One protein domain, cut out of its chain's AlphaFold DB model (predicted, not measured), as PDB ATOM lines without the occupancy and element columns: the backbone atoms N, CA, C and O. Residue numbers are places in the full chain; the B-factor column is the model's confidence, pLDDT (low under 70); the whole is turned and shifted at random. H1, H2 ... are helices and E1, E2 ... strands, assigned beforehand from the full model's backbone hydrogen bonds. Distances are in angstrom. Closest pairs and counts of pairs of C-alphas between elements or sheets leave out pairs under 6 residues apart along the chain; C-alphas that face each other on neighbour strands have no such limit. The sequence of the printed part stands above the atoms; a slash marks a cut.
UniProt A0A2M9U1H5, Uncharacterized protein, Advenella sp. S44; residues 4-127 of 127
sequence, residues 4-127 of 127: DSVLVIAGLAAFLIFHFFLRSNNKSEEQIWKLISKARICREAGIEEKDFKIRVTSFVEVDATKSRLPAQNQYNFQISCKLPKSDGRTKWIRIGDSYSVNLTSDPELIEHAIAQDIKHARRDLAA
ATOM      1  N   ASP A   4     182.278 241.549 215.518       56.09
ATOM      2  CA  ASP A   4     181.260 240.690 214.899       56.09
ATOM      3  C   ASP A   4     181.497 240.472 213.398       56.09
ATOM      4  O   ASP A   4     181.279 239.380 212.874       56.09
ATOM      5  N   SER A   5     182.006 241.483 212.687       55.72
ATOM      6  CA  SER A   5     182.282 241.378 211.250       55.72
ATOM      7  C   SER A   5     183.481 240.470 210.961       55.72
ATOM      8  O   SER A   5     183.500 239.776 209.947       55.72
ATOM      9  N   VAL A   6     184.471 240.434 211.859       57.66
ATOM     10  CA  VAL A   6     185.676 239.601 211.711       57.66
ATOM     11  C   VAL A   6     185.348 238.121 211.929       57.66
ATOM     12  O   VAL A   6     185.842 237.268 211.190       57.66
ATOM     13  N   LEU A   7     184.468 237.810 212.888       60.00
ATOM     14  CA  LEU A   7     184.069 236.435 213.198       60.00
ATOM     15  C   LEU A   7     183.279 235.785 212.047       60.00
ATOM     16  O   LEU A   7     183.512 234.624 211.707       60.00
ATOM     17  N   VAL A   8     182.396 236.551 211.395       61.53
ATOM     18  CA  VAL A   8     181.611 236.082 210.239       61.53
ATOM     19  C   VAL A   8     182.507 235.817 209.024       61.53
ATOM     20  O   VAL A   8     182.351 234.793 208.355       61.53
ATOM     21  N   ILE A   9     183.489 236.688 208.762       62.44
ATOM     22  CA  ILE A   9     184.439 236.521 207.648       62.44
ATOM     23  C   ILE A   9     185.339 235.295 207.874       62.44
ATOM     24  O   ILE A   9     185.559 234.516 206.944       62.44
ATOM     25  N   ALA A  10     185.807 235.070 209.106       64.44
ATOM     26  CA  ALA A  10     186.598 233.888 209.450       64.44
ATOM     27  C   ALA A  10     185.796 232.579 209.306       64.44
ATOM     28  O   ALA A  10     186.318 231.591 208.785       64.44
ATOM     29  N   GLY A  11     184.515 232.578 209.698       64.38
ATOM     30  CA  GLY A  11     183.620 231.427 209.532       64.38
ATOM     31  C   GLY A  11     183.371 231.063 208.063       64.38
ATOM     32  O   GLY A  11     183.447 229.891 207.693       64.38
ATOM     33  N   LEU A  12     183.156 232.064 207.205       69.12
ATOM     34  CA  LEU A  12     183.001 231.874 205.757       69.12
ATOM     35  C   LEU A  12     184.287 231.366 205.092       69.12
ATOM     36  O   LEU A  12     184.228 230.451 204.272       69.12
ATOM     37  N   ALA A  13     185.449 231.902 205.471       69.00
ATOM     38  CA  ALA A  13     186.733 231.433 204.955       69.00
ATOM     39  C   ALA A  13     187.008 229.971 205.350       69.00
ATOM     40  O   ALA A  13     187.383 229.165 204.498       69.00
ATOM     41  N   ALA A  14     186.755 229.597 206.609       68.12
ATOM     42  CA  ALA A  14     186.892 228.216 207.070       68.12
ATOM     43  C   ALA A  14     185.922 227.266 206.347       68.12
ATOM     44  O   ALA A  14     186.323 226.171 205.954       68.12
ATOM     45  N   PHE A  15     184.679 227.695 206.104       69.00
ATOM     46  CA  PHE A  15     183.695 226.921 205.348       69.00
ATOM     47  C   PHE A  15     184.120 226.708 203.888       69.00
ATOM     48  O   PHE A  15     184.033 225.592 203.378       69.00
ATOM     49  N   LEU A  16     184.641 227.745 203.225       65.88
ATOM     50  CA  LEU A  16     185.139 227.647 201.850       65.88
ATOM     51  C   LEU A  16     186.389 226.765 201.748       65.88
ATOM     52  O   LEU A  16     186.465 225.934 200.846       65.88
ATOM     53  N   ILE A  17     187.331 226.877 202.689       62.38
ATOM     54  CA  ILE A  17     188.523 226.014 202.747       62.38
ATOM     55  C   ILE A  17     188.112 224.559 203.004       62.38
ATOM     56  O   ILE A  17     188.556 223.661 202.288       62.38
ATOM     57  N   PHE A  18     187.225 224.321 203.973       59.81
ATOM     58  CA  PHE A  18     186.713 222.988 204.280       59.81
ATOM     59  C   PHE A  18     186.038 222.370 203.051       59.81
ATOM     60  O   PHE A  18     186.339 221.246 202.654       59.81
ATOM     61  N   HIS A  19     185.172 223.132 202.387       59.06
ATOM     62  CA  HIS A  19     184.399 222.636 201.260       59.06
ATOM     63  C   HIS A  19     185.235 222.477 199.979       59.06
ATOM     64  O   HIS A  19     184.987 221.550 199.214       59.06
ATOM     65  N   PHE A  20     186.237 223.323 199.734       58.94
ATOM     66  CA  PHE A  20     187.106 223.198 198.561       58.94
ATOM     67  C   PHE A  20     188.106 222.043 198.713       58.94
ATOM     68  O   PHE A  20     188.207 221.196 197.825       58.94
ATOM     69  N   PHE A  21     188.794 221.945 199.856       54.41
ATOM     70  CA  PHE A  21     189.846 220.942 200.043       54.41
ATOM     71  C   PHE A  21     189.309 219.549 200.398       54.41
ATOM     72  O   PHE A  21     189.772 218.568 199.817       54.41
ATOM     73  N   LEU A  22     188.316 219.419 201.292       53.97
ATOM     74  CA  LEU A  22     187.805 218.085 201.653       53.97
ATOM     75  C   LEU A  22     186.890 217.489 200.580       53.97
ATOM     76  O   LEU A  22     186.958 216.289 200.323       53.97
ATOM     77  N   ARG A  23     186.054 218.298 199.913       49.75
ATOM     78  CA  ARG A  23     185.134 217.776 198.885       49.75
ATOM     79  C   ARG A  23     185.867 217.363 197.608       49.75
ATOM     80  O   ARG A  23     185.456 216.389 196.980       49.75
ATOM     81  N   SER A  24     186.929 218.081 197.234       53.72
ATOM     82  CA  SER A  24     187.751 217.744 196.064       53.72
ATOM     83  C   SER A  24     188.550 216.456 196.295       53.72
ATOM     84  O   SER A  24     188.488 215.539 195.474       53.72
ATOM     85  N   ASN A  25     189.186 216.320 197.468       55.12
ATOM     86  CA  ASN A  25     189.956 215.121 197.805       55.12
ATOM     87  C   ASN A  25     189.084 213.860 197.859       55.12
ATOM     88  O   ASN A  25     189.430 212.867 197.219       55.12
ATOM     89  N   ASN A  26     187.917 213.912 198.512       57.03
ATOM     90  CA  ASN A  26     187.025 212.749 198.607       57.03
ATOM     91  C   ASN A  26     186.545 212.264 197.229       57.03
ATOM     92  O   ASN A  26     186.482 211.061 196.988       57.03
ATOM     93  N   LYS A  27     186.257 213.188 196.296       64.19
ATOM     94  CA  LYS A  27     185.909 212.815 194.918       64.19
ATOM     95  C   LYS A  27     187.086 212.165 194.192       64.19
ATOM     96  O   LYS A  27     186.870 211.214 193.455       64.19
ATOM     97  N   SER A  28     188.310 212.655 194.386       72.19
ATOM     98  CA  SER A  28     189.495 212.088 193.728       72.19
ATOM     99  C   SER A  28     189.887 210.705 194.265       72.19
ATOM    100  O   SER A  28     190.281 209.848 193.478       72.19
ATOM    101  N   GLU A  29     189.707 210.442 195.564       77.25
ATOM    102  CA  GLU A  29     189.934 209.110 196.145       77.25
ATOM    103  C   GLU A  29     188.939 208.085 195.601       77.25
ATOM    104  O   GLU A  29     189.335 206.999 195.188       77.25
ATOM    105  N   GLU A  30     187.654 208.443 195.527       80.88
ATOM    106  CA  GLU A  30     186.621 207.574 194.954       80.88
ATOM    107  C   GLU A  30     186.923 207.202 193.494       80.88
ATOM    108  O   GLU A  30     186.667 206.075 193.076       80.88
ATOM    109  N   GLN A  31     187.498 208.124 192.715       81.62
ATOM    110  CA  GLN A  31     187.906 207.848 191.333       81.62
ATOM    111  C   GLN A  31     189.102 206.898 191.259       81.62
ATOM    112  O   GLN A  31     189.101 206.003 190.421       81.62
ATOM    113  N   ILE A  32     190.080 207.019 192.162       84.75
ATOM    114  CA  ILE A  32     191.177 206.044 192.251       84.75
ATOM    115  C   ILE A  32     190.616 204.652 192.540       84.75
ATOM    116  O   ILE A  32     191.008 203.703 191.876       84.75
ATOM    117  N   TRP A  33     189.643 204.520 193.444       84.12
ATOM    118  CA  TRP A  33     189.019 203.224 193.741       84.12
ATOM    119  C   TRP A  33     188.173 202.640 192.607       84.12
ATOM    120  O   TRP A  33     187.894 201.443 192.604       84.12
ATOM    121  N   LYS A  34     187.764 203.461 191.637       84.75
ATOM    122  CA  LYS A  34     187.162 202.973 190.385       84.75
ATOM    123  C   LYS A  34     188.209 202.412 189.427       84.75
ATOM    124  O   LYS A  34     187.856 201.613 188.568       84.75
ATOM    125  N   LEU A  35     189.464 202.838 189.569       85.88
ATOM    126  CA  LEU A  35     190.583 202.407 188.737       85.88
ATOM    127  C   LEU A  35     191.352 201.239 189.362       85.88
ATOM    128  O   LEU A  35     191.801 200.378 188.626       85.88
ATOM    129  N   ILE A  36     191.488 201.184 190.690       88.56
ATOM    130  CA  ILE A  36     192.180 200.106 191.410       88.56
ATOM    131  C   ILE A  36     191.345 199.567 192.575       88.56
ATOM    132  O   ILE A  36     190.626 200.297 193.259       88.56
ATOM    133  N   SER A  37     191.485 198.279 192.858       90.56
ATOM    134  CA  SER A  37     190.740 197.557 193.881       90.56
ATOM    135  C   SER A  37     191.476 197.517 195.217       90.56
ATOM    136  O   SER A  37     192.418 196.746 195.427       90.56
ATOM    137  N   LYS A  38     190.960 198.283 196.188       89.75
ATOM    138  CA  LYS A  38     191.417 198.235 197.588       89.75
ATOM    139  C   LYS A  38     191.417 196.809 198.144       89.75
ATOM    140  O   LYS A  38     192.379 196.395 198.792       89.75
ATOM    141  N   ALA A  39     190.347 196.063 197.876       90.50
ATOM    142  CA  ALA A  39     190.156 194.715 198.391       90.50
ATOM    143  C   ALA A  39     191.191 193.732 197.824       90.50
ATOM    144  O   ALA A  39     191.679 192.869 198.557       90.50
ATOM    145  N   ARG A  40     191.550 193.858 196.537       91.12
ATOM    146  CA  ARG A  40     192.577 193.011 195.906       91.12
ATOM    147  C   ARG A  40     193.956 193.298 196.491       91.12
ATOM    148  O   ARG A  40     194.611 192.357 196.933       91.12
ATOM    149  N   ILE A  41     194.320 194.576 196.624       92.56
ATOM    150  CA  ILE A  41     195.572 195.007 197.266       92.56
ATOM    151  C   ILE A  41     195.671 194.452 198.692       92.56
ATOM    152  O   ILE A  41     196.664 193.820 199.045       92.56
ATOM    153  N   CYS A  42     194.636 194.657 199.512       92.44
ATOM    154  CA  CYS A  42     194.645 194.236 200.915       92.44
ATOM    155  C   CYS A  42     194.724 192.710 201.054       92.44
ATOM    156  O   CYS A  42     195.502 192.203 201.864       92.44
ATOM    157  N   ARG A  43     193.974 191.972 200.223       93.56
ATOM    158  CA  ARG A  43     194.013 190.504 200.177       93.56
ATOM    159  C   ARG A  43     195.392 189.993 199.791       93.56
ATOM    160  O   ARG A  43     195.908 189.087 200.437       93.56
ATOM    161  N   GLU A  44     195.988 190.569 198.754       93.88
ATOM    162  CA  GLU A  44     197.290 190.136 198.269       93.88
ATOM    163  C   GLU A  44     198.414 190.476 199.255       93.88
ATOM    164  O   GLU A  44     199.307 189.655 199.472       93.88
ATOM    165  N   ALA A  45     198.363 191.657 199.872       91.31
ATOM    166  CA  ALA A  45     199.318 192.101 200.883       91.31
ATOM    167  C   ALA A  45     199.116 191.438 202.259       91.31
ATOM    168  O   ALA A  45     200.013 191.493 203.107       91.31
ATOM    169  N   GLY A  46     197.965 190.799 202.492       91.50
ATOM    170  CA  GLY A  46     197.624 190.168 203.766       91.50
ATOM    171  C   GLY A  46     197.436 191.180 204.898       91.50
ATOM    172  O   GLY A  46     197.938 190.962 206.004       91.50
ATOM    173  N   ILE A  47     196.763 192.295 204.608       91.50
ATOM    174  CA  ILE A  47     196.422 193.353 205.570       91.50
ATOM    175  C   ILE A  47     194.912 193.590 205.590       91.50
ATOM    176  O   ILE A  47     194.204 193.273 204.635       91.50
ATOM    177  N   GLU A  48     194.411 194.178 206.670       91.81
ATOM    178  CA  GLU A  48     193.010 194.579 206.746       91.81
ATOM    179  C   GLU A  48     192.772 195.923 206.046       91.81
ATOM    180  O   GLU A  48     193.592 196.839 206.119       91.81
ATOM    181  N   GLU A  49     191.599 196.102 205.435       89.88
ATOM    182  CA  GLU A  49     191.255 197.359 204.755       89.88
ATOM    183  C   GLU A  49     191.226 198.581 205.688       89.88
ATOM    184  O   GLU A  49     191.448 199.709 205.235       89.88
ATOM    185  N   LYS A  50     190.959 198.380 206.985       91.06
ATOM    186  CA  LYS A  50     191.002 199.444 208.008       91.06
ATOM    187  C   LYS A  50     192.420 199.982 208.229       91.06
ATOM    188  O   LYS A  50     192.600 201.132 208.632       91.06
ATOM    189  N   ASP A  51     193.413 199.152 207.931       92.38
ATOM    190  CA  ASP A  51     194.835 199.420 208.092       92.38
ATOM    191  C   ASP A  51     195.467 199.928 206.786       92.38
ATOM    192  O   ASP A  51     196.686 200.045 206.694       92.38
ATOM    193  N   PHE A  52     194.641 200.287 205.795       91.12
ATOM    194  CA  PHE A  52     195.047 200.816 204.497       91.12
ATOM    195  C   PHE A  52     194.441 202.196 204.231       91.12
ATOM    196  O   PHE A  52     193.218 202.374 204.281       91.12
ATOM    197  N   LYS A  53     195.290 203.170 203.895       90.75
ATOM    198  CA  LYS A  53     194.892 204.538 203.544       90.75
ATOM    199  C   LYS A  53     195.551 204.976 202.244       90.75
ATOM    200  O   LYS A  53     196.748 204.774 202.055       90.75
ATOM    201  N   ILE A  54     194.769 205.638 201.398       87.56
ATOM    202  CA  ILE A  54     195.256 206.399 200.249       87.56
ATOM    203  C   ILE A  54     195.152 207.877 200.587       87.56
ATOM    204  O   ILE A  54     194.259 208.291 201.320       87.56
ATOM    205  N   ARG A  55     196.086 208.662 200.063       86.19
ATOM    206  CA  ARG A  55     196.007 210.115 200.043       86.19
ATOM    207  C   ARG A  55     196.338 210.594 198.643       86.19
ATOM    208  O   ARG A  55     197.463 210.395 198.183       86.19
ATOM    209  N   VAL A  56     195.399 211.263 197.988       84.50
ATOM    210  CA  VAL A  56     195.674 211.912 196.699       84.50
ATOM    211  C   VAL A  56     196.637 213.071 196.919       84.50
ATOM    212  O   VAL A  56     196.459 213.881 197.830       84.50
ATOM    213  N   THR A  57     197.695 213.119 196.118       82.94
ATOM    214  CA  THR A  57     198.721 214.163 196.192       82.94
ATOM    215  C   THR A  57     198.558 215.186 195.087       82.94
ATOM    216  O   THR A  57     198.776 216.371 195.324       82.94
ATOM    217  N   SER A  58     198.169 214.753 193.889       81.12
ATOM    218  CA  SER A  58     197.856 215.654 192.786       81.12
ATOM    219  C   SER A  58     196.935 214.994 191.769       81.12
ATOM    220  O   SER A  58     196.881 213.772 191.638       81.12
ATOM    221  N   PHE A  59     196.218 215.841 191.045       79.81
ATOM    222  CA  PHE A  59     195.386 215.473 189.915       79.81
ATOM    223  C   PHE A  59     195.848 216.287 188.713       79.81
ATOM    224  O   PHE A  59     195.981 217.509 188.813       79.81
ATOM    225  N   VAL A  60     196.121 215.607 187.604       76.50
ATOM    226  CA  VAL A  60     196.497 216.239 186.342       76.50
ATOM    227  C   VAL A  60     195.449 215.870 185.307       76.50
ATOM    228  O   VAL A  60     195.319 214.709 184.929       76.50
ATOM    229  N   GLU A  61     194.710 216.876 184.858       70.56
ATOM    230  CA  GLU A  61     193.853 216.785 183.682       70.56
ATOM    231  C   GLU A  61     194.698 217.186 182.472       70.56
ATOM    232  O   GLU A  61     195.024 218.360 182.265       70.56
ATOM    233  N   VAL A  62     195.140 216.192 181.708       63.44
ATOM    234  CA  VAL A  62     195.795 216.436 180.424       63.44
ATOM    235  C   VAL A  62     194.685 216.732 179.436       63.44
ATOM    236  O   VAL A  62     194.013 215.819 178.976       63.44
ATOM    237  N   ASP A  63     194.459 218.008 179.148       57.62
ATOM    238  CA  ASP A  63     193.440 218.435 178.196       57.62
ATOM    239  C   ASP A  63     193.964 218.287 176.754       57.62
ATOM    240  O   ASP A  63     195.073 218.739 176.431       57.62
ATOM    241  N   ALA A  64     193.179 217.664 175.871       54.06
ATOM    242  CA  ALA A  64     193.574 217.369 174.483       54.06
ATOM    243  C   ALA A  64     193.824 218.642 173.650       54.06
ATOM    244  O   ALA A  64     194.471 218.611 172.606       54.06
ATOM    245  N   THR A  65     193.337 219.792 174.117       56.06
ATOM    246  CA  THR A  65     193.595 221.102 173.503       56.06
ATOM    247  C   THR A  65     195.011 221.625 173.761       56.06
ATOM    248  O   THR A  65     195.499 222.448 172.987       56.06
ATOM    249  N   LYS A  66     195.698 221.150 174.811       54.84
ATOM    250  CA  LYS A  66     197.076 221.554 175.162       54.84
ATOM    251  C   LYS A  66     198.127 220.487 174.853       54.84
ATOM    252  O   LYS A  66     199.319 220.787 174.901       54.84
ATOM    253  N   SER A  67     197.716 219.260 174.532       51.81
ATOM    254  CA  SER A  67     198.615 218.136 174.262       51.81
ATOM    255  C   SER A  67     198.115 217.302 173.085       51.81
ATOM    256  O   SER A  67     196.923 217.067 172.954       51.81
ATOM    257  N   ARG A  68     199.028 216.791 172.243       56.97
ATOM    258  CA  ARG A  68     198.706 215.833 171.159       56.97
ATOM    259  C   ARG A  68     198.253 214.460 171.677       56.97
ATOM    260  O   ARG A  68     197.968 213.570 170.881       56.97
ATOM    261  N   LEU A  69     198.256 214.269 172.993       56.81
ATOM    262  CA  LEU A  69     197.804 213.053 173.649       56.81
ATOM    263  C   LEU A  69     196.288 213.118 173.884       56.81
ATOM    264  O   LEU A  69     195.753 214.209 174.098       56.81
ATOM    265  N   PRO A  70     195.587 211.969 173.854       55.72
ATOM    266  CA  PRO A  70     194.183 211.919 174.242       55.72
ATOM    267  C   PRO A  70     194.020 212.501 175.645       55.72
ATOM    268  O   PRO A  70     194.925 212.379 176.473       55.72
ATOM    269  N   ALA A  71     192.872 213.129 175.904       59.44
ATOM    270  CA  ALA A  71     192.622 213.704 177.210       59.44
ATOM    271  C   ALA A  71     192.744 212.610 178.282       59.44
ATOM    272  O   ALA A  71     192.075 211.576 178.193       59.44
ATOM    273  N   GLN A  72     193.642 212.797 179.247       66.00
ATOM    274  CA  GLN A  72     193.913 211.797 180.276       66.00
ATOM    275  C   GLN A  72     193.905 212.431 181.657       66.00
ATOM    276  O   GLN A  72     194.641 213.369 181.950       66.00
ATOM    277  N   ASN A  73     193.086 211.839 182.517       77.44
ATOM    278  CA  ASN A  73     193.041 212.132 183.936       77.44
ATOM    279  C   ASN A  73     194.065 211.243 184.639       77.44
ATOM    280  O   ASN A  73     193.877 210.026 184.713       77.44
ATOM    281  N   GLN A  74     195.147 211.843 185.128       83.56
ATOM    282  CA  GLN A  74     196.157 211.162 185.930       83.56
ATOM    283  C   GLN A  74     195.993 211.542 187.401       83.56
ATOM    284  O   GLN A  74     196.073 212.712 187.781       83.56
ATOM    285  N   TYR A  75     195.794 210.528 188.235       85.75
ATOM    286  CA  TYR A  75     195.715 210.654 189.683       85.75
ATOM    287  C   TYR A  75     197.036 210.206 190.288       85.75
ATOM    288  O   TYR A  75     197.424 209.049 190.140       85.75
ATOM    289  N   ASN A  76     197.713 211.105 190.993       87.88
ATOM    290  CA  ASN A  76     198.900 210.777 191.770       87.88
ATOM    291  C   ASN A  76     198.515 210.675 193.242       87.88
ATOM    292  O   ASN A  76     197.803 211.533 193.774       87.88
ATOM    293  N   PHE A  77     198.983 209.633 193.913       89.00
ATOM    294  CA  PHE A  77     198.593 209.340 195.282       89.00
ATOM    295  C   PHE A  77     199.715 208.675 196.074       89.00
ATOM    296  O   PHE A  77     200.688 208.151 195.538       89.00
ATOM    297  N   GLN A  78     199.587 208.736 197.391       92.06
ATOM    298  CA  GLN A  78     200.451 208.057 198.346       92.06
ATOM    299  C   GLN A  78     199.638 207.039 199.120       92.06
ATOM    300  O   GLN A  78     198.447 207.231 199.371       92.06
ATOM    301  N   ILE A  79     200.315 205.979 199.539       92.19
ATOM    302  CA  ILE A  79     199.715 204.904 200.312       92.19
ATOM    303  C   ILE A  79     200.342 204.898 201.692       92.19
ATOM    304  O   ILE A  79     201.535 205.152 201.874       92.19
ATOM    305  N   SER A  80     199.516 204.651 202.695       93.06
ATOM    306  CA  SER A  80     199.972 204.412 204.053       93.06
ATOM    307  C   SER A  80     199.290 203.180 204.613       93.06
ATOM    308  O   SER A  80     198.072 203.036 204.513       93.06
ATOM    309  N   CYS A  81     200.080 202.317 205.240       92.81
ATOM    310  CA  CYS A  81     199.596 201.091 205.856       92.81
ATOM    311  C   CYS A  81     199.986 201.037 207.325       92.81
ATOM    312  O   CYS A  81     201.059 201.503 207.718       92.81
ATOM    313  N   LYS A  82     199.116 200.461 208.147       93.06
ATOM    314  CA  LYS A  82     199.416 200.177 209.545       93.06
ATOM    315  C   LYS A  82     199.994 198.770 209.641       93.06
ATOM    316  O   LYS A  82     199.277 197.794 209.452       93.06
ATOM    317  N   LEU A  83     201.291 198.671 209.923       91.06
ATOM    318  CA  LEU A  83     202.010 197.396 209.977       91.06
ATOM    319  C   LEU A  83     202.550 197.111 211.387       91.06
ATOM    320  O   LEU A  83     202.866 198.057 212.122       91.06
ATOM    321  N   PRO A  84     202.641 195.828 211.786       87.06
ATOM    322  CA  PRO A  84     203.293 195.429 213.026       87.06
ATOM    323  C   PRO A  84     204.812 195.600 212.916       87.06
ATOM    324  O   PRO A  84     205.405 195.353 211.868       87.06
ATOM    325  N   LYS A  85     205.424 196.018 214.017       85.94
ATOM    326  CA  LYS A  85     206.869 196.099 214.227       85.94
ATOM    327  C   LYS A  85     207.370 194.898 215.026       85.94
ATOM    328  O   LYS A  85     206.584 194.213 215.683       85.94
ATOM    329  N   SER A  86     208.687 194.712 215.038       81.81
ATOM    330  CA  SER A  86     209.378 193.717 215.871       81.81
ATOM    331  C   SER A  86     209.081 193.836 217.376       81.81
ATOM    332  O   SER A  86     209.039 192.826 218.069       81.81
ATOM    333  N   ASP A  87     208.778 195.038 217.882       83.25
ATOM    334  CA  ASP A  87     208.395 195.284 219.285       83.25
ATOM    335  C   ASP A  87     206.924 194.940 219.612       83.25
ATOM    336  O   ASP A  87     206.443 195.230 220.709       83.25
ATOM    337  N   GLY A  88     206.184 194.363 218.657       80.94
ATOM    338  CA  GLY A  88     204.763 194.028 218.782       80.94
ATOM    339  C   GLY A  88     203.818 195.227 218.660       80.94
ATOM    340  O   GLY A  88     202.595 195.053 218.655       80.94
ATOM    341  N   ARG A  89     204.338 196.456 218.529       87.19
ATOM    342  CA  ARG A  89     203.512 197.647 218.297       87.19
ATOM    343  C   ARG A  89     203.158 197.759 216.824       87.19
ATOM    344  O   ARG A  89     203.848 197.259 215.945       87.19
ATOM    345  N   THR A  90     202.076 198.467 216.534       88.56
ATOM    346  CA  THR A  90     201.686 198.787 215.157       88.56
ATOM    347  C   THR A  90     201.991 200.246 214.849       88.56
ATOM    348  O   THR A  90     201.781 201.124 215.688       88.56
ATOM    349  N   LYS A  91     202.492 200.528 213.643       89.94
ATOM    350  CA  LYS A  91     202.805 201.890 213.195       89.94
ATOM    351  C   LYS A  91     202.244 202.128 211.797       89.94
ATOM    352  O   LYS A  91     202.360 201.272 210.927       89.94
ATOM    353  N   TRP A  92     201.667 203.310 211.586       92.38
ATOM    354  CA  TRP A  92     201.381 203.809 210.244       92.38
ATOM    355  C   TRP A  92     202.690 204.169 209.551       92.38
ATOM    356  O   TRP A  92     203.444 205.017 210.037       92.38
ATOM    357  N   ILE A  93     202.949 203.526 208.423       91.00
ATOM    358  CA  ILE A  93     204.089 203.812 207.564       91.00
ATOM    359  C   ILE A  93     203.607 204.198 206.175       91.00
ATOM    360  O   ILE A  93     202.547 203.761 205.731       91.00
ATOM    361  N   ARG A  94     204.397 205.026 205.498       92.25
ATOM    362  CA  ARG A  94     204.201 205.326 204.085       92.25
ATOM    363  C   ARG A  94     204.792 204.189 203.257       92.25
ATOM    364  O   ARG A  94     205.867 203.700 203.591       92.25
ATOM    365  N   ILE A  95     204.065 203.776 202.227       90.88
ATOM    366  CA  ILE A  95     204.450 202.700 201.315       90.88
ATOM    367  C   ILE A  95     204.833 203.325 199.979       90.88
ATOM    368  O   ILE A  95     204.037 204.085 199.419       90.88
ATOM    369  N   GLY A  96     206.044 203.018 199.513       83.50
ATOM    370  CA  GLY A  96     206.614 203.581 198.293       83.50
ATOM    371  C   GLY A  96     206.788 205.107 198.330       83.50
ATOM    372  O   GLY A  96     206.447 205.796 199.301       83.50
ATOM    373  N   ASP A  97     207.304 205.651 197.229       80.12
ATOM    374  CA  ASP A  97     207.515 207.093 197.083       80.12
ATOM    375  C   ASP A  97     206.254 207.808 196.579       80.12
ATOM    376  O   ASP A  97     205.914 208.884 197.076       80.12
ATOM    377  N   SER A  98     205.498 207.195 195.666       86.50
ATOM    378  CA  SER A  98     204.174 207.635 195.193       86.50
ATOM    379  C   SER A  98     203.699 206.723 194.064       86.50
ATOM    380  O   SER A  98     204.522 206.149 193.359       86.50
ATOM    381  N   TYR A  99     202.391 206.669 193.842       89.00
ATOM    382  CA  TYR A  99     201.771 205.935 192.743       89.00
ATOM    383  C   TYR A  99     201.007 206.885 191.831       89.00
ATOM    384  O   TYR A  99     200.549 207.950 192.256       89.00
ATOM    385  N   SER A 100     200.842 206.465 190.584       87.62
ATOM    386  CA  SER A 100     200.085 207.181 189.568       87.62
ATOM    387  C   SER A 100     199.152 206.207 188.864       87.62
ATOM    388  O   SER A 100     199.572 205.110 188.511       87.62
ATOM    389  N   VAL A 101     197.902 206.608 188.648       86.75
ATOM    390  CA  VAL A 101     196.925 205.820 187.892       86.75
ATOM    391  C   VAL A 101     196.131 206.713 186.945       86.75
ATOM    392  O   VAL A 101     195.776 207.844 187.282       86.75
ATOM    393  N   ASN A 102     195.862 206.204 185.748       84.12
ATOM    394  CA  ASN A 102     194.977 206.812 184.758       84.12
ATOM    395  C   ASN A 102     194.104 205.733 184.088       84.12
ATOM    396  O   ASN A 102     194.287 204.542 184.325       84.12
ATOM    397  N   LEU A 103     193.168 206.144 183.226       77.00
ATOM    398  CA  LEU A 103     192.249 205.231 182.522       77.00
ATOM    399  C   LEU A 103     192.942 204.207 181.607       77.00
ATOM    400  O   LEU A 103     192.356 203.177 181.296       77.00
ATOM    401  N   THR A 104     194.158 204.498 181.145       80.00
ATOM    402  CA  THR A 104     194.944 203.600 180.282       80.00
ATOM    403  C   THR A 104     195.910 202.714 181.062       80.00
ATOM    404  O   THR A 104     196.622 201.914 180.463       80.00
ATOM    405  N   SER A 105     195.989 202.892 182.380       82.19
ATOM    406  CA  SER A 105     196.867 202.104 183.233       82.19
ATOM    407  C   SER A 105     196.319 200.692 183.370       82.19
ATOM    408  O   SER A 105     195.110 200.512 183.483       82.19
ATOM    409  N   ASP A 106     197.208 199.702 183.412       87.75
ATOM    410  CA  ASP A 106     196.829 198.349 183.806       87.75
ATOM    411  C   ASP A 106     196.600 198.331 185.329       87.75
ATOM    412  O   ASP A 106     197.555 198.516 186.097       87.75
ATOM    413  N   PRO A 107     195.347 198.153 185.785       87.31
ATOM    414  CA  PRO A 107     195.032 198.213 187.201       87.31
ATOM    415  C   PRO A 107     195.680 197.062 187.970       87.31
ATOM    416  O   PRO A 107     196.098 197.254 189.109       87.31
ATOM    417  N   GLU A 108     195.844 195.894 187.347       89.88
ATOM    418  CA  GLU A 108     196.397 194.720 188.017       89.88
ATOM    419  C   GLU A 108     197.880 194.899 188.319       89.88
ATOM    420  O   GLU A 108     198.338 194.533 189.402       89.88
ATOM    421  N   LEU A 109     198.626 195.505 187.390       90.88
ATOM    422  CA  LEU A 109     200.042 195.808 187.593       90.88
ATOM    423  C   LEU A 109     200.243 196.807 188.735       90.88
ATOM    424  O   LEU A 109     201.140 196.622 189.559       90.88
ATOM    425  N   ILE A 110     199.399 197.840 188.815       90.19
ATOM    426  CA  ILE A 110     199.473 198.836 189.891       90.19
ATOM    427  C   ILE A 110     199.106 198.196 191.232       90.19
ATOM    428  O   ILE A 110     199.832 198.362 192.210       90.19
ATOM    429  N   GLU A 111     198.010 197.441 191.286       92.69
ATOM    430  CA  GLU A 111     197.581 196.735 192.497       92.69
ATOM    431  C   GLU A 111     198.652 195.759 192.998       92.69
ATOM    432  O   GLU A 111     198.960 195.742 194.194       92.69
ATOM    433  N   HIS A 112     199.255 194.993 192.084       93.44
ATOM    434  CA  HIS A 112     200.320 194.048 192.401       93.44
ATOM    435  C   HIS A 112     201.574 194.759 192.918       93.44
ATOM    436  O   HIS A 112     202.132 194.351 193.938       93.44
ATOM    437  N   ALA A 113     201.996 195.848 192.264       92.44
ATOM    438  CA  ALA A 113     203.139 196.648 192.700       92.44
ATOM    439  C   ALA A 113     202.932 197.190 194.122       92.44
ATOM    440  O   ALA A 113     203.778 196.995 194.993       92.44
ATOM    441  N   ILE A 114     201.759 197.770 194.394       93.12
ATOM    442  CA  ILE A 114     201.387 198.235 195.735       93.12
ATOM    443  C   ILE A 114     201.455 197.083 196.748       93.12
ATOM    444  O   ILE A 114     202.028 197.232 197.827       93.12
ATOM    445  N   ALA A 115     200.872 195.925 196.427       94.19
ATOM    446  CA  ALA A 115     200.857 194.787 197.337       94.19
ATOM    447  C   ALA A 115     202.271 194.256 197.634       94.19
ATOM    448  O   ALA A 115     202.561 193.874 198.774       94.19
ATOM    449  N   GLN A 116     203.157 194.254 196.636       94.62
ATOM    450  CA  GLN A 116     204.569 193.923 196.815       94.62
ATOM    451  C   GLN A 116     205.264 194.932 197.727       94.62
ATOM    452  O   GLN A 116     205.915 194.506 198.682       94.62
ATOM    453  N   ASP A 117     205.086 196.235 197.518       94.25
ATOM    454  CA  ASP A 117     205.728 197.259 198.353       94.25
ATOM    455  C   ASP A 117     205.298 197.153 199.823       94.25
ATOM    456  O   ASP A 117     206.120 197.281 200.731       94.25
ATOM    457  N   ILE A 118     204.029 196.818 200.085       93.19
ATOM    458  CA  ILE A 118     203.543 196.563 201.451       93.19
ATOM    459  C   ILE A 118     204.251 195.352 202.064       93.19
ATOM    460  O   ILE A 118     204.654 195.395 203.231       93.19
ATOM    461  N   LYS A 119     204.411 194.262 201.302       92.75
ATOM    462  CA  LYS A 119     205.115 193.057 201.771       92.75
ATOM    463  C   LYS A 119     206.581 193.349 202.075       92.75
ATOM    464  O   LYS A 119     207.079 192.857 203.086       92.75
ATOM    465  N   HIS A 120     207.250 194.142 201.239       92.25
ATOM    466  CA  HIS A 120     208.635 194.559 201.462       92.25
ATOM    467  C   HIS A 120     208.743 195.402 202.732       92.25
ATOM    468  O   HIS A 120     209.447 195.014 203.659       92.25
ATOM    469  N   ALA A 121     207.919 196.443 202.861       90.50
ATOM    470  CA  ALA A 121     207.914 197.291 204.049       90.50
ATOM    471  C   ALA A 121     207.588 196.515 205.342       90.50
ATOM    472  O   ALA A 121     208.111 196.821 206.413       90.50
ATOM    473  N   ARG A 122     206.743 195.477 205.259       88.94
ATOM    474  CA  ARG A 122     206.465 194.576 206.387       88.94
ATOM    475  C   ARG A 122     207.690 193.755 206.788       88.94
ATOM    476  O   ARG A 122     207.903 193.567 207.982       88.94
ATOM    477  N   ARG A 123     208.456 193.242 205.822       88.31
ATOM    478  CA  ARG A 123     209.696 192.494 206.090       88.31
ATOM    479  C   ARG A 123     210.743 193.398 206.733       88.31
ATOM    480  O   ARG A 123     211.307 193.010 207.747       88.31
ATOM    481  N   ASP A 124     210.902 194.614 206.220       87.19
ATOM    482  CA  ASP A 124     211.878 195.583 206.733       87.19
ATOM    483  C   ASP A 124     211.569 196.037 208.166       87.19
ATOM    484  O   ASP A 124     212.476 196.321 208.938       87.19
ATOM    485  N   LEU A 125     210.289 196.099 208.548       84.75
ATOM    486  CA  LEU A 125     209.872 196.415 209.921       84.75
ATOM    487  C   LEU A 125     209.963 195.236 210.901       84.75
ATOM    488  O   LEU A 125     209.868 195.451 212.116       84.75
ATOM    489  N   ALA A 126     210.030 194.011 210.379       78.00
ATOM    490  CA  ALA A 126     210.115 192.785 211.164       78.00
ATOM    491  C   ALA A 126     211.564 192.312 211.375       78.00
ATOM    492  O   ALA A 126     211.786 191.509 212.282       78.00
ATOM    493  N   ALA A 127     212.503 192.789 210.550       71.31
ATOM    494  CA  ALA A 127     213.947 192.645 210.738       71.31
ATOM    495  C   ALA A 127     214.455 193.522 211.896       71.31
ATOM    496  O   ALA A 127     215.410 193.078 212.570       71.31
TER     497      ALA A 127
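Overview. This is residues 4 to 127 of the 127 residues of an uncharacterized protein of Advenella sp. S44 (UniProt A0A2M9U1H5). A twisted sheet of three strands, E1, E2 and E3, has helix H3 packed along it, and the short helix H2 packs on H3. Residues 24 to 35 of the long helix H1 pack across the sheet, while residues 4 to 23 stick out as a long helical arm. The printed part has 124 residues, with three named helices and three named strands in the order H1, H2, E1, E2, E3, H3; the sheet order is E1, E2, E3, antiparallel throughout, and the class is mixed. The whole is loose, with a radius of gyration of the C-alphas of 18.3 A, and flat, spanning 57 by 48 by 21 A.

Arrangement. E1, residues 52 to 62, E2, residues 72 to 84, and E3, residues 90 to 101, form a meander, each strand the antiparallel neighbour of the one before. E2 is the inner strand. In the hairpin E1 and E2, N 55 and O 78 are within hydrogen-bond range at 2.8 A; in the hairpin E2 and E3, N 77 and O 99 are, also at 2.8 A. E1 bends by 53 degrees at residue 57, and E3 by 66 degrees at residue 97. H3, residues 107 to 126, is on the sheet at a height of 8.6 A, over E2 and E3; it runs along the strands, only just, at 29 degrees to E3 on the local plane. The closest C-alphas of H3 and E3 are those of Ile 118 and Ile 95, 6.2 A apart. H2, residues 38 to 45, touches residues 111 to 119 of H3 at a steep tilt of 47 degrees, the same way, closest at the C-alphas of Ala 45 and Ala 115, 4.7 A. H2 only grazes the sheet. H1, residues 4 to 35, is on the sheet at a height of 9.7 A and runs across the strands, at 73 degrees to E3 on the local plane; its closest C-alpha pair with E1 is Glu 29 and Val 56, 6.4 A. H1 and H3 form one layer on one face of the sheet, which is the other of two layers. H1 and H3 are close but not clearly touching, with the C-alphas of Leu 35 and Pro 107 6.3 A apart; H1 and H2 meet only through their link. Every O i to N i+4 pair in H1, H2 and H3 is within hydrogen-bond range.

Along the chain. H1 begins at C-alpha 4 (181.260, 240.690, 214.899) and measures 47.3 A from first to last C-alpha; H2 measures 10.5 A. E1 measures 28.7 A, E2 37.8 A and E3 28.6 A. H3 measures 28.8 A and ends at C-alpha 126 (210.115, 192.785, 211.164).

Size, cuts and confidence. The C-alphas of Asp 4 and Ala 127, the two farthest apart, are 58.3 A apart. The printed part has no cut and no long link. Confidence is low, with pLDDT under 70, in residues 4 to 27 and 62 to 72.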